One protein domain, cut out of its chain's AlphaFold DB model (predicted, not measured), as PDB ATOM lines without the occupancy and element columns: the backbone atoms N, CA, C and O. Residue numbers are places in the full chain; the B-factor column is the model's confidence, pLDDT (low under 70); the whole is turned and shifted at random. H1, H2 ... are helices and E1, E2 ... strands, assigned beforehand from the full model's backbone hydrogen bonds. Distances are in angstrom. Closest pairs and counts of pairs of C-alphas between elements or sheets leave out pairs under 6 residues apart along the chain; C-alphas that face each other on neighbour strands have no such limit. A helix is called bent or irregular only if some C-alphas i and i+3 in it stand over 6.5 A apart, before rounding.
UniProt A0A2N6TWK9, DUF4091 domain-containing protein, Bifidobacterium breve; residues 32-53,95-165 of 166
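AT A GLANCE: This is residues 32 to 53 and 95 to 165 of the 166 residues of the protein "DUF4091 domain-containing protein" of Bifidobacterium breve (UniProt A0A2N6TWK9). One long helix, H2, makes the length of the domain: the small strand hairpin of E1 and E2 is at its beginning, with residues 97 to 102 sticking out, and H3 folds back from its end with H4 packed beside H3. H1 crosses the earlier part of H2 and reaches the beginning of H4, while the later parts of H2 and H4 meet at the other end. The printed part has 93 residues, mostly helix, in the order H1, E1, E2, H2, H3, E3, H4; E1 and E2 form an antiparallel sheet in the order E1 - E2, and E3 pairs with no named strand. It is only just compact, close to loose, with a radius of gyration of the C-alphas of 14.4 A, and only just elongated, spanning 47 by 31 by 25 A.

HOW THE PARTS SIT: Start at H1, residues 32 to 43, whose residues 36 to 41 touch H2, residues 106 to 127, at a steep tilt of 65 degrees; look at the closest C-alphas, of Ser 40 and Gly 114, 4.5 A apart. With residues 34 to 38, H1 also touches H4, residues 150 to 164, about perpendicular at 73 degrees; their closest C-alphas, of Ser 34 and Glu 150, are 6.1 A apart. Next find the hairpin of E1, residues 95 to 98, and E2, residues 101 to 104, where N 96 and O 103 are 2.9 A apart and N 103 and O 96 are 2.8 A apart, within hydrogen-bond range. Past H2 comes H3, residues 129 to 139, which forms a helical hairpin with it at a shallow tilt of 33 degrees, only just short of steep; their closest C-alphas, of Arg 125 and His 132, are 5.3 A apart. H3 and H4 touch at a shallow tilt of 13 degrees, opposite ways, closest at the C-alphas of Leu 135 and Ile 156, 6.3 A apart. H2 and H4 touch at a steep tilt of 46 degrees, closest at the C-alphas of Leu 124 and Leu 164, 6.7 A apart. E3, residues 140 to 142, meets H3 only through their link and is apart from H4; a short antiparallel pairing joins E3 to residues 145 to 146. Every O i to N i+4 pair is within hydrogen-bond range in H2 and H4, against 5 of 7 in H3 and 1 of 8 in H1, which has 2 of 9 O i to N i+3 pairs within range.

IN THESE COORDINATES: Find C-alpha 32 at (49.662, 83.278, 44.998); H1 runs 20.5 A from there to C-alpha 43 and is irregular, but only just: C-alphas 40 and 43 are 6.6 A apart. Find C-alpha 106 at (58.730, 77.878, 45.551), from which H2 runs 31.7 A to C-alpha 127. H3 is 15.9 A long, and H4 runs 21.4 A to C-alpha 164 at (57.420, 95.433, 24.873). E1 is 9.1 A, E2 9.5 A and E3 5.9 A long.

THE WHOLE: The two C-alphas farthest apart are those of Gly 99 and Tyr 130, 47.5 A. Residues 54 to 94 are not printed, and C-alphas 53 and 95 are 26.8 A apart across the cut. Of the links that are printed whole, none is long. Look for low confidence at residues 32 to 53, with pLDDT under 70; the mean of the printed part is 78.4.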
ATOM      1  N   THR A  32      48.311  83.768  44.671       34.03
ATOM      2  CA  THR A  32      49.662  83.278  44.998       34.03
ATOM      3  C   THR A  32      50.749  83.788  44.041       34.03
ATOM      4  O   THR A  32      51.931  83.678  44.359       34.03
ATOM      5  N   GLY A  33      50.374  84.348  42.882       33.62
ATOM      6  CA  GLY A  33      51.302  84.910  41.894       33.62
ATOM      7  C   GLY A  33      51.940  86.234  42.325       33.62
ATOM      8  O   GLY A  33      53.133  86.437  42.100       33.62
ATOM      9  N   SER A  34      51.180  87.080  43.019       29.75
ATOM     10  CA  SER A  34      51.630  88.385  43.520       29.75
ATOM     11  C   SER A  34      52.785  88.263  44.534       29.75
ATOM     12  O   SER A  34      53.824  88.918  44.421       29.75
ATOM     13  N   TRP A  35      52.690  87.300  45.456       30.17
ATOM     14  CA  TRP A  35      53.686  87.096  46.518       30.17
ATOM     15  C   TRP A  35      55.051  86.607  46.018       30.17
ATOM     16  O   TRP A  35      56.080  86.989  46.574       30.17
ATOM     17  N   THR A  36      55.090  85.785  44.964       35.72
ATOM     18  CA  THR A  36      56.357  85.310  44.371       35.72
ATOM     19  C   THR A  36      57.131  86.406  43.637       35.72
ATOM     20  O   THR A  36      58.361  86.381  43.643       35.72
ATOM     21  N   ARG A  37      56.431  87.388  43.053       41.16
ATOM     22  CA  ARG A  37      57.053  88.534  42.368       41.16
ATOM     23  C   ARG A  37      57.752  89.472  43.354       41.16
ATOM     24  O   ARG A  37      58.889  89.878  43.138       41.16
ATOM     25  N   LYS A  38      57.135  89.695  44.517       35.69
ATOM     26  CA  LYS A  38      57.670  90.544  45.595       35.69
ATOM     27  C   LYS A  38      59.031  90.087  46.144       35.69
ATOM     28  O   LYS A  38      59.826  90.906  46.596       35.69
ATOM     29  N   SER A  39      59.335  88.785  46.118       34.53
ATOM     30  CA  SER A  39      60.626  88.265  46.598       34.53
ATOM     31  C   SER A  39      61.782  88.380  45.602       34.53
ATOM     32  O   SER A  39      62.928  88.327  46.048       34.53
ATOM     33  N   SER A  40      61.508  88.521  44.303       37.56
ATOM     34  CA  SER A  40      62.513  88.336  43.250       37.56
ATOM     35  C   SER A  40      63.254  89.632  42.865       37.56
ATOM     36  O   SER A  40      64.441  89.598  42.544       37.56
ATOM     37  N   ILE A  41      62.610  90.795  43.031       44.31
ATOM     38  CA  ILE A  41      63.183  92.116  42.704       44.31
ATOM     39  C   ILE A  41      64.414  92.493  43.547       44.31
ATOM     40  O   ILE A  41      65.216  93.333  43.136       44.31
ATOM     41  N   ARG A  42      64.623  91.842  44.699       42.34
ATOM     42  CA  ARG A  42      65.741  92.140  45.613       42.34
ATOM     43  C   ARG A  42      67.140  91.916  45.017       42.34
ATOM     44  O   ARG A  42      68.102  92.365  45.630       42.34
ATOM     45  N   GLY A  43      67.270  91.242  43.871       37.56
ATOM     46  CA  GLY A  43      68.570  90.900  43.284       37.56
ATOM     47  C   GLY A  43      69.029  91.712  42.066       37.56
ATOM     48  O   GLY A  43      70.188  91.568  41.693       37.56
ATOM     49  N   CYS A  44      68.169  92.507  41.414       39.03
ATOM     50  CA  CYS A  44      68.362  92.734  39.970       39.03
ATOM     51  C   CYS A  44      68.221  94.177  39.441       39.03
ATOM     52  O   CYS A  44      68.331  94.381  38.236       39.03
ATOM     53  N   CYS A  45      67.989  95.196  40.271       36.56
ATOM     54  CA  CYS A  45      67.696  96.537  39.744       36.56
ATOM     55  C   CYS A  45      68.971  97.372  39.510       36.56
ATOM     56  O   CYS A  45      69.758  97.589  40.428       36.56
ATOM     57  N   SER A  46      69.156  97.874  38.283       38.56
ATOM     58  CA  SER A  46      70.277  98.741  37.888       38.56
ATOM     59  C   SER A  46      69.842 100.195  37.657       38.56
ATOM     60  O   SER A  46      69.032 100.428  36.760       38.56
ATOM     61  N   GLY A  47      70.435 101.143  38.399       35.53
ATOM     62  CA  GLY A  47      70.362 102.599  38.170       35.53
ATOM     63  C   GLY A  47      70.625 103.422  39.446       35.53
ATOM     64  O   GLY A  47      69.992 103.168  40.467       35.53
ATOM     65  N   ASP A  48      71.577 104.364  39.397       37.31
ATOM     66  CA  ASP A  48      72.114 105.168  40.519       37.31
ATOM     67  C   ASP A  48      71.005 105.786  41.405       37.31
ATOM     68  O   ASP A  48      70.171 106.557  40.946       37.31
ATOM     69  N   SER A  49      70.894 105.511  42.710       35.62
ATOM     70  CA  SER A  49      71.858 105.912  43.755       35.62
ATOM     71  C   SER A  49      71.805 105.011  45.007       35.62
ATOM     72  O   SER A  49      72.373 105.338  46.048       35.62
ATOM     73  N   SER A  50      71.098 103.880  44.931       38.88
ATOM     74  CA  SER A  50      70.969 102.917  46.040       38.88
ATOM     75  C   SER A  50      70.519 101.510  45.610       38.88
ATOM     76  O   SER A  50      70.220 100.670  46.462       38.88
ATOM     77  N   ALA A  51      70.483 101.243  44.301       45.41
ATOM     78  CA  ALA A  51      70.171  99.948  43.706       45.41
ATOM     79  C   ALA A  51      71.463  99.321  43.156       45.41
ATOM     80  O   ALA A  51      72.119  99.891  42.285       45.41
ATOM     81  N   ILE A  52      71.878  98.176  43.704       43.97
ATOM     82  CA  ILE A  52      73.104  97.496  43.268       43.97
ATOM     83  C   ILE A  52      72.846  96.864  41.895       43.97
ATOM     84  O   ILE A  52      72.080  95.911  41.782       43.97
ATOM     85  N   ALA A  53      73.534  97.356  40.862       52.78
ATOM     86  CA  ALA A  53      73.514  96.760  39.531       52.78
ATOM     87  C   ALA A  53      74.332  95.455  39.511       52.78
ATOM     88  O   ALA A  53      75.538  95.472  39.260       52.78
ATOM     89  N   VAL A  95      65.958  72.760  45.023       94.50
ATOM     90  CA  VAL A  95      65.208  71.709  44.319       94.50
ATOM     91  C   VAL A  95      64.992  70.505  45.229       94.50
ATOM     92  O   VAL A  95      65.700  70.334  46.218       94.50
ATOM     93  N   TYR A  96      64.012  69.671  44.895       93.88
ATOM     94  CA  TYR A  96      63.690  68.435  45.607       93.88
ATOM     95  C   TYR A  96      63.744  67.236  44.651       93.88
ATOM     96  O   TYR A  96      63.455  67.396  43.466       93.88
ATOM     97  N   PRO A  97      64.102  66.031  45.123       92.25
ATOM     98  CA  PRO A  97      64.079  64.834  44.286       92.25
ATOM     99  C   PRO A  97      62.632  64.444  43.955       92.25
ATOM    100  O   PRO A  97      61.833  64.216  44.859       92.25
ATOM    101  N   GLY A  98      62.293  64.368  42.669       91.06
ATOM    102  CA  GLY A  98      60.985  63.933  42.183       91.06
ATOM    103  C   GLY A  98      61.075  62.663  41.338       91.06
ATOM    104  O   GLY A  98      62.156  62.276  40.897       91.06
ATOM    105  N   GLY A  99      59.932  62.007  41.119       90.94
ATOM    106  CA  GLY A  99      59.862  60.736  40.382       90.94
ATOM    107  C   GLY A  99      60.287  60.835  38.912       90.94
ATOM    108  O   GLY A  99      60.972  59.944  38.423       90.94
ATOM    109  N   ASP A 100      59.956  61.949  38.252       93.06
ATOM    110  CA  ASP A 100      60.233  62.192  36.825       93.06
ATOM    111  C   ASP A 100      61.324  63.260  36.603       93.06
ATOM    112  O   ASP A 100      61.453  63.828  35.520       93.06
ATOM    113  N   GLY A 101      62.097  63.582  37.646       91.38
ATOM    114  CA  GLY A 101      63.095  64.653  37.639       91.38
ATOM    115  C   GLY A 101      63.021  65.550  38.879       91.38
ATOM    116  O   GLY A 101      62.207  65.313  39.773       91.38
ATOM    117  N   PRO A 102      63.877  66.580  38.979       93.75
ATOM    118  CA  PRO A 102      63.882  67.477  40.127       93.75
ATOM    119  C   PRO A 102      62.602  68.320  40.177       93.75
ATOM    120  O   PRO A 102      62.232  68.985  39.211       93.75
ATOM    121  N   TRP A 103      61.946  68.339  41.331       94.44
ATOM    122  CA  TRP A 103      60.843  69.249  41.611       94.44
ATOM    123  C   TRP A 103      61.378  70.618  42.027       94.44
ATOM    124  O   TRP A 103      62.227  70.736  42.917       94.44
ATOM    125  N   LEU A 104      60.852  71.665  41.397       92.31
ATOM    126  CA  LEU A 104      61.220  73.045  41.686       92.31
ATOM    127  C   LEU A 104      60.595  73.479  43.016       92.31
ATOM    128  O   LEU A 104      59.417  73.236  43.284       92.31
ATOM    129  N   SER A 105      61.387  74.113  43.883       91.56
ATOM    130  CA  SER A 105      60.833  74.728  45.089       91.56
ATOM    131  C   SER A 105      60.182  76.067  44.767       91.56
ATOM    132  O   SER A 105      60.549  76.743  43.809       91.56
ATOM    133  N   MET A 106      59.296  76.528  45.651       91.62
ATOM    134  CA  MET A 106      58.730  77.878  45.551       91.62
ATOM    135  C   MET A 106      59.791  78.991  45.506       91.62
ATOM    136  O   MET A 106      59.523  80.051  44.952       91.62
ATOM    137  N   ARG A 107      60.977  78.774  46.097       91.31
ATOM    138  CA  ARG A 107      62.068  79.761  46.081       91.31
ATOM    139  C   ARG A 107      62.733  79.828  44.712       91.31
ATOM    140  O   ARG A 107      62.874  80.920  44.181       91.31
ATOM    141  N   LEU A 108      63.026  78.674  44.114       91.56
ATOM    142  CA  LEU A 108      63.582  78.624  42.764       91.56
ATOM    143  C   LEU A 108      62.585  79.151  41.720       91.56
ATOM    144  O   LEU A 108      62.982  79.847  40.795       91.56
ATOM    145  N   GLU A 109      61.286  78.905  41.893       93.25
ATOM    146  CA  GLU A 109      60.255  79.511  41.036       93.25
ATOM    147  C   GLU A 109      60.219  81.040  41.146       93.25
ATOM    148  O   GLU A 109      60.041  81.739  40.148       93.25
ATOM    149  N   ALA A 110      60.409  81.581  42.353       88.00
ATOM    150  CA  ALA A 110      60.502  83.023  42.549       88.00
ATOM    151  C   ALA A 110      61.781  83.606  41.920       88.00
ATOM    152  O   ALA A 110      61.708  84.641  41.262       88.00
ATOM    153  N   GLU A 111      62.929  82.938  42.072       87.19
ATOM    154  CA  GLU A 111      64.199  83.327  41.436       87.19
ATOM    155  C   GLU A 111      64.103  83.295  39.903       87.19
ATOM    156  O   GLU A 111      64.505  84.246  39.231       87.19
ATOM    157  N   ARG A 112      63.498  82.239  39.346       89.88
ATOM    158  CA  ARG A 112      63.235  82.096  37.908       89.88
ATOM    159  C   ARG A 112      62.382  83.252  37.384       89.88
ATOM    160  O   ARG A 112      62.783  83.900  36.426       89.88
ATOM    161  N   ARG A 113      61.260  83.559  38.047       88.38
ATOM    162  CA  ARG A 113      60.393  84.695  37.674       88.38
ATOM    163  C   ARG A 113      61.119  86.034  37.760       88.38
ATOM    164  O   ARG A 113      60.986  86.849  36.863       88.38
ATOM    165  N   GLY A 114      61.934  86.253  38.794       86.38
ATOM    166  CA  GLY A 114      62.744  87.476  38.877       86.38
ATOM    167  C   GLY A 114      63.779  87.613  37.781       86.38
ATOM    168  O   GLY A 114      64.055  88.723  37.344       86.38
ATOM    169  N   THR A 115      64.326  86.489  37.324       86.62
ATOM    170  CA  THR A 115      65.246  86.479  36.186       86.62
ATOM    171  C   THR A 115      64.506  86.849  34.899       86.62
ATOM    172  O   THR A 115      65.001  87.666  34.134       86.62
ATOM    173  N   GLU A 116      63.299  86.318  34.684       90.75
ATOM    174  CA  GLU A 116      62.441  86.705  33.554       90.75
ATOM    175  C   GLU A 116      62.096  88.207  33.601       90.75
ATOM    176  O   GLU A 116      62.255  88.906  32.600       90.75
ATOM    177  N   ASP A 117      61.707  88.725  34.770       89.62
ATOM    178  CA  ASP A 117      61.398  90.147  34.970       89.62
ATOM    179  C   ASP A 117      62.625  91.045  34.717       89.62
ATOM    180  O   ASP A 117      62.500  92.114  34.115       89.62
ATOM    181  N   LEU A 118      63.823  90.609  35.126       87.12
ATOM    182  CA  LEU A 118      65.075  91.314  34.840       87.12
ATOM    183  C   LEU A 118      65.337  91.411  33.334       87.12
ATOM    184  O   LEU A 118      65.713  92.479  32.855       87.12
ATOM    185  N   GLU A 119      65.150  90.325  32.585       89.75
ATOM    186  CA  GLU A 119      65.355  90.348  31.134       89.75
ATOM    187  C   GLU A 119      64.349  91.272  30.436       89.75
ATOM    188  O   GLU A 119      64.733  92.044  29.558       89.75
ATOM    189  N   LEU A 120      63.088  91.299  30.879       92.19
ATOM    190  CA  LEU A 120      62.108  92.271  30.378       92.19
ATOM    191  C   LEU A 120      62.545  93.715  30.660       92.19
ATOM    192  O   LEU A 120      62.489  94.568  29.775       92.19
ATOM    193  N   LEU A 121      63.034  94.003  31.868       90.81
ATOM    194  CA  LEU A 121      63.552  95.329  32.210       90.81
ATOM    195  C   LEU A 121      64.797  95.696  31.390       90.81
ATOM    196  O   LEU A 121      64.931  96.849  30.980       90.81
ATOM    197  N   ARG A 122      65.680  94.734  31.092       89.69
ATOM    198  CA  ARG A 122      66.834  94.936  30.198       89.69
ATOM    199  C   ARG A 122      66.390  95.324  28.793       89.69
ATOM    200  O   ARG A 122      66.853  96.347  28.291       89.69
ATOM    201  N   LEU A 123      65.452  94.575  28.212       93.62
ATOM    202  CA  LEU A 123      64.874  94.879  26.900       93.62
ATOM    203  C   LEU A 123      64.208  96.259  26.885       93.62
ATOM    204  O   LEU A 123      64.416  97.047  25.962       93.62
ATOM    205  N   LEU A 124      63.448  96.596  27.935       94.06
ATOM    206  CA  LEU A 124      62.820  97.911  28.044       94.06
ATOM    207  C   LEU A 124      63.866  99.023  28.126       94.06
ATOM    208  O   LEU A 124      63.687 100.062  27.500       94.06
ATOM    209  N   ARG A 125      64.961  98.821  28.864       93.00
ATOM    210  CA  ARG A 125      66.034  99.812  28.967       93.00
ATOM    211  C   ARG A 125      66.716 100.061  27.626       93.00
ATOM    212  O   ARG A 125      67.039 101.205  27.331       93.00
ATOM    213  N   GLU A 126      66.920  99.024  26.817       92.50
ATOM    214  CA  GLU A 126      67.479  99.160  25.465       92.50
ATOM    215  C   GLU A 126      66.532  99.920  24.526       92.50
ATOM    216  O   GLU A 126      66.979 100.750  23.735       92.50
ATOM    217  N   ARG A 127      65.219  99.681  24.641       94.50
ATOM    218  CA  ARG A 127      64.194 100.315  23.797       94.50
ATOM    219  C   ARG A 127      63.856 101.746  24.222       94.50
ATOM    220  O   ARG A 127      63.706 102.628  23.380       94.50
ATOM    221  N   ASN A 128      63.668 101.969  25.520       94.38
ATOM    222  CA  ASN A 128      63.231 103.231  26.107       94.38
ATOM    223  C   ASN A 128      63.750 103.388  27.555       94.38
ATOM    224  O   ASN A 128      63.032 103.081  28.516       94.38
ATOM    225  N   PRO A 129      64.971 103.932  27.729       92.12
ATOM    226  CA  PRO A 129      65.572 104.160  29.045       92.12
ATOM    227  C   PRO A 129      64.717 105.038  29.971       92.12
ATOM    228  O   PRO A 129      64.624 104.777  31.166       92.12
ATOM    229  N   TYR A 130      64.044 106.056  29.424       93.69
ATOM    230  CA  TYR A 130      63.212 106.965  30.216       93.69
ATOM    231  C   TYR A 130      62.012 106.242  30.836       93.69
ATOM    232  O   TYR A 130      61.696 106.428  32.012       93.69
ATOM    233  N   LEU A 131      61.341 105.397  30.047       93.50
ATOM    234  CA  LEU A 131      60.222 104.597  30.532       93.50
ATOM    235  C   LEU A 131      60.689 103.549  31.549       93.50
ATOM    236  O   LEU A 131      60.038 103.394  32.580       93.50
ATOM    237  N   HIS A 132      61.824 102.892  31.296       93.06
ATOM    238  CA  HIS A 132      62.457 101.981  32.252       93.06
ATOM    239  C   HIS A 132      62.646 102.647  33.624       93.06
ATOM    240  O   HIS A 132      62.117 102.155  34.623       93.06
ATOM    241  N   ASP A 133      63.321 103.800  33.668       90.62
ATOM    242  CA  ASP A 133      63.644 104.489  34.923       90.62
ATOM    243  C   ASP A 133      62.382 104.962  35.657       90.62
ATOM    244  O   ASP A 133      62.276 104.864  36.885       90.62
ATOM    245  N   ARG A 134      61.374 105.417  34.902       93.44
ATOM    246  CA  ARG A 134      60.072 105.820  35.445       93.44
ATOM    247  C   ARG A 134      59.331 104.653  36.098       93.44
ATOM    248  O   ARG A 134      58.706 104.846  37.139       93.44
ATOM    249  N   LEU A 135      59.332 103.471  35.482       92.06
ATOM    250  CA  LEU A 135      58.638 102.296  36.019       92.06
ATOM    251  C   LEU A 135      59.373 101.730  37.237       92.06
ATOM    252  O   LEU A 135      58.751 101.506  38.275       92.06
ATOM    253  N   ILE A 136      60.696 101.559  37.149       89.88
ATOM    254  CA  ILE A 136      61.468 100.906  38.212       89.88
ATOM    255  C   ILE A 136      61.481 101.722  39.506       89.88
ATOM    256  O   ILE A 136      61.282 101.158  40.578       89.88
ATOM    257  N   THR A 137      61.589 103.053  39.416       90.56
ATOM    258  CA  THR A 137      61.650 103.949  40.587       90.56
ATOM    259  C   THR A 137      60.362 103.923  41.423       90.56
ATOM    260  O   THR A 137      60.387 104.199  42.624       90.56
ATOM    261  N   GLN A 138      59.224 103.559  40.825       90.12
ATOM    262  CA  GLN A 138      57.962 103.408  41.558       90.12
ATOM    263  C   GLN A 138      57.963 102.158  42.446       90.12
ATOM    264  O   GLN A 138      57.405 102.170  43.547       90.12
ATOM    265  N   VAL A 139      58.623 101.089  41.992       89.56
ATOM    266  CA  VAL A 139      58.593  99.774  42.646       89.56
ATOM    267  C   VAL A 139      59.804  99.562  43.549       89.56
ATOM    268  O   VAL A 139      59.655  99.075  44.669       89.56
ATOM    269  N   PHE A 140      60.995  99.954  43.104       86.75
ATOM    270  CA  PHE A 140      62.256  99.678  43.778       86.75
ATOM    271  C   PHE A 140      63.159 100.914  43.786       86.75
ATOM    272  O   PHE A 140      63.591 101.392  42.740       86.75
ATOM    273  N   ARG A 141      63.461 101.422  44.986       83.94
ATOM    274  CA  ARG A 141      64.315 102.603  45.201       83.94
ATOM    275  C   ARG A 141      65.664 102.208  45.806       83.94
ATOM    276  O   ARG A 141      66.709 102.734  45.426       83.94
ATOM    277  N   SER A 142      65.664 101.249  46.730       79.00
ATOM    278  CA  SER A 142      66.869 100.643  47.304       79.00
ATOM    279  C   SER A 142      66.587  99.257  47.887       79.00
ATOM    280  O   SER A 142      65.435  98.857  48.056       79.00
ATOM    281  N   ASN A 143      67.637  98.548  48.308       74.69
ATOM    282  CA  ASN A 143      67.517  97.247  48.981       74.69
ATOM    283  C   ASN A 143      66.660  97.282  50.262       74.69
ATOM    284  O   ASN A 143      66.150  96.246  50.691       74.69
ATOM    285  N   SER A 144      66.519  98.453  50.881       82.75
ATOM    286  CA  SER A 144      65.696  98.673  52.073       82.75
ATOM    287  C   SER A 144      64.427  99.475  51.798       82.75
ATOM    288  O   SER A 144      63.608  99.610  52.701       82.75
ATOM    289  N   ASP A 145      64.273 100.014  50.588       83.94
ATOM    290  CA  ASP A 145      63.192 100.926  50.235       83.94
ATOM    291  C   ASP A 145      62.552 100.522  48.904       83.94
ATOM    292  O   ASP A 145      63.073 100.771  47.817       83.94
ATOM    293  N   TYR A 146      61.418  99.846  49.002       86.31
ATOM    294  CA  TYR A 146      60.675  99.297  47.875       86.31
ATOM    295  C   TYR A 146      59.188  99.275  48.218       86.31
ATOM    296  O   TYR A 146      58.801  99.427  49.378       86.31
ATOM    297  N   THR A 147      58.340  99.157  47.199       87.25
ATOM    298  CA  THR A 147      56.899  99.052  47.419       87.25
ATOM    299  C   THR A 147      56.518  97.649  47.860       87.25
ATOM    300  O   THR A 147      57.020  96.644  47.356       87.25
ATOM    301  N   ASP A 148      55.574  97.607  48.788       86.25
ATOM    302  CA  ASP A 148      54.950  96.388  49.266       86.25
ATOM    303  C   ASP A 148      53.535  96.192  48.698       86.25
ATOM    304  O   ASP A 148      52.907  95.176  49.012       86.25
ATOM    305  N   ASP A 149      53.070  97.146  47.880       90.81
ATOM    306  CA  ASP A 149      51.757  97.181  47.239       90.81
ATOM    307  C   ASP A 149      51.705  96.248  46.022       90.81
ATOM    308  O   ASP A 149      52.372  96.452  45.005       90.81
ATOM    309  N   GLU A 150      50.877  95.218  46.151       88.69
ATOM    310  CA  GLU A 150      50.644  94.202  45.133       88.69
ATOM    311  C   GLU A 150      49.964  94.769  43.877       88.69
ATOM    312  O   GLU A 150      50.332  94.406  42.759       88.69
ATOM    313  N   ALA A 151      49.001  95.682  44.042       93.00
ATOM    314  CA  ALA A 151      48.239  96.240  42.928       93.00
ATOM    315  C   ALA A 151      49.113  97.158  42.069       93.00
ATOM    316  O   ALA A 151      49.046  97.104  40.840       93.00
ATOM    317  N   LEU A 152      49.975  97.950  42.715       91.06
ATOM    318  CA  LEU A 152      50.966  98.764  42.017       91.06
ATOM    319  C   LEU A 152      51.949  97.889  41.228       91.06
ATOM    320  O   LEU A 152      52.270  98.213  40.089       91.06
ATOM    321  N   PHE A 153      52.408  96.773  41.802       90.00
ATOM    322  CA  PHE A 153      53.313  95.862  41.100       90.00
ATOM    323  C   PHE A 153      52.669  95.298  39.830       90.00
ATOM    324  O   PHE A 153      53.278  95.332  38.761       90.00
ATOM    325  N   ASP A 154      51.443  94.783  39.940       91.81
ATOM    326  CA  ASP A 154      50.731  94.196  38.803       91.81
ATOM    327  C   ASP A 154      50.440  95.240  37.709       91.81
ATOM    328  O   ASP A 154      50.512  94.918  36.520       91.81
ATOM    329  N   ASP A 155      50.153  96.491  38.083       95.69
ATOM    330  CA  ASP A 155      49.970  97.583  37.124       95.69
ATOM    331  C   ASP A 155      51.266  97.934  36.382       95.69
ATOM    332  O   ASP A 155      51.287  97.979  35.152       95.69
ATOM    333  N   ILE A 156      52.376  98.094  37.109       93.69
ATOM    334  CA  ILE A 156      53.688  98.373  36.510       93.69
ATOM    335  C   ILE A 156      54.140  97.221  35.610       93.69
ATOM    336  O   ILE A 156      54.668  97.457  34.524       93.69
ATOM    337  N   TYR A 157      53.899  95.976  36.022       93.31
ATOM    338  CA  TYR A 157      54.206  94.805  35.208       93.31
ATOM    339  C   TYR A 157      53.388  94.778  33.909       93.31
ATOM    340  O   TYR A 157      53.926  94.472  32.847       93.31
ATOM    341  N   ARG A 158      52.104  95.161  33.956       95.81
ATOM    342  CA  ARG A 158      51.285  95.313  32.746       95.81
ATOM    343  C   ARG A 158      51.859  96.387  31.820       95.81
ATOM    344  O   ARG A 158      52.049  96.103  30.641       95.81
ATOM    345  N   GLN A 159      52.194  97.563  32.352       95.44
ATOM    346  CA  GLN A 159      52.808  98.645  31.570       95.44
ATOM    347  C   GLN A 159      54.133  98.209  30.920       95.44
ATOM    348  O   GLN A 159      54.410  98.575  29.780       95.44
ATOM    349  N   LEU A 160      54.945  97.415  31.629       94.69
ATOM    350  CA  LEU A 160      56.183  96.833  31.102       94.69
ATOM    351  C   LEU A 160      55.908  95.914  29.905       94.69
ATOM    352  O   LEU A 160      56.570  96.043  28.878       94.69
ATOM    353  N   LEU A 161      54.935  95.007  30.021       96.00
ATOM    354  CA  LEU A 161      54.577  94.093  28.936       96.00
ATOM    355  C   LEU A 161      53.992  94.829  27.728       96.00
ATOM    356  O   LEU A 161      54.376  94.536  26.602       96.00
ATOM    357  N   GLU A 162      53.106  95.800  27.951       96.19
ATOM    358  CA  GLU A 162      52.524  96.624  26.884       96.19
ATOM    359  C   GLU A 162      53.605  97.396  26.117       96.19
ATOM    360  O   GLU A 162      53.588  97.419  24.892       96.19
ATOM    361  N   ALA A 163      54.603  97.946  26.815       94.88
ATOM    362  CA  ALA A 163      55.722  98.652  26.188       94.88
ATOM    363  C   ALA A 163      56.650  97.746  25.349       94.88
ATOM    364  O   ALA A 163      57.439  98.242  24.539       94.88
ATOM    365  N   LEU A 164      56.595  96.429  25.562       95.06
ATOM    366  CA  LEU A 164      57.420  95.433  24.873       95.06
ATOM    367  C   LEU A 164      56.646  94.604  23.839       95.06
ATOM    368  O   LEU A 164      57.274  93.842  23.110       95.06
ATOM    369  N   ALA A 165      55.321  94.741  23.768       92.50
ATOM    370  CA  ALA A 165      54.465  93.951  22.883       92.50
ATOM    371  C   ALA A 165      54.542  94.360  21.396       92.50
ATOM    372  O   ALA A 165      54.078  93.603  20.544       92.50
TER     373      ALA A 165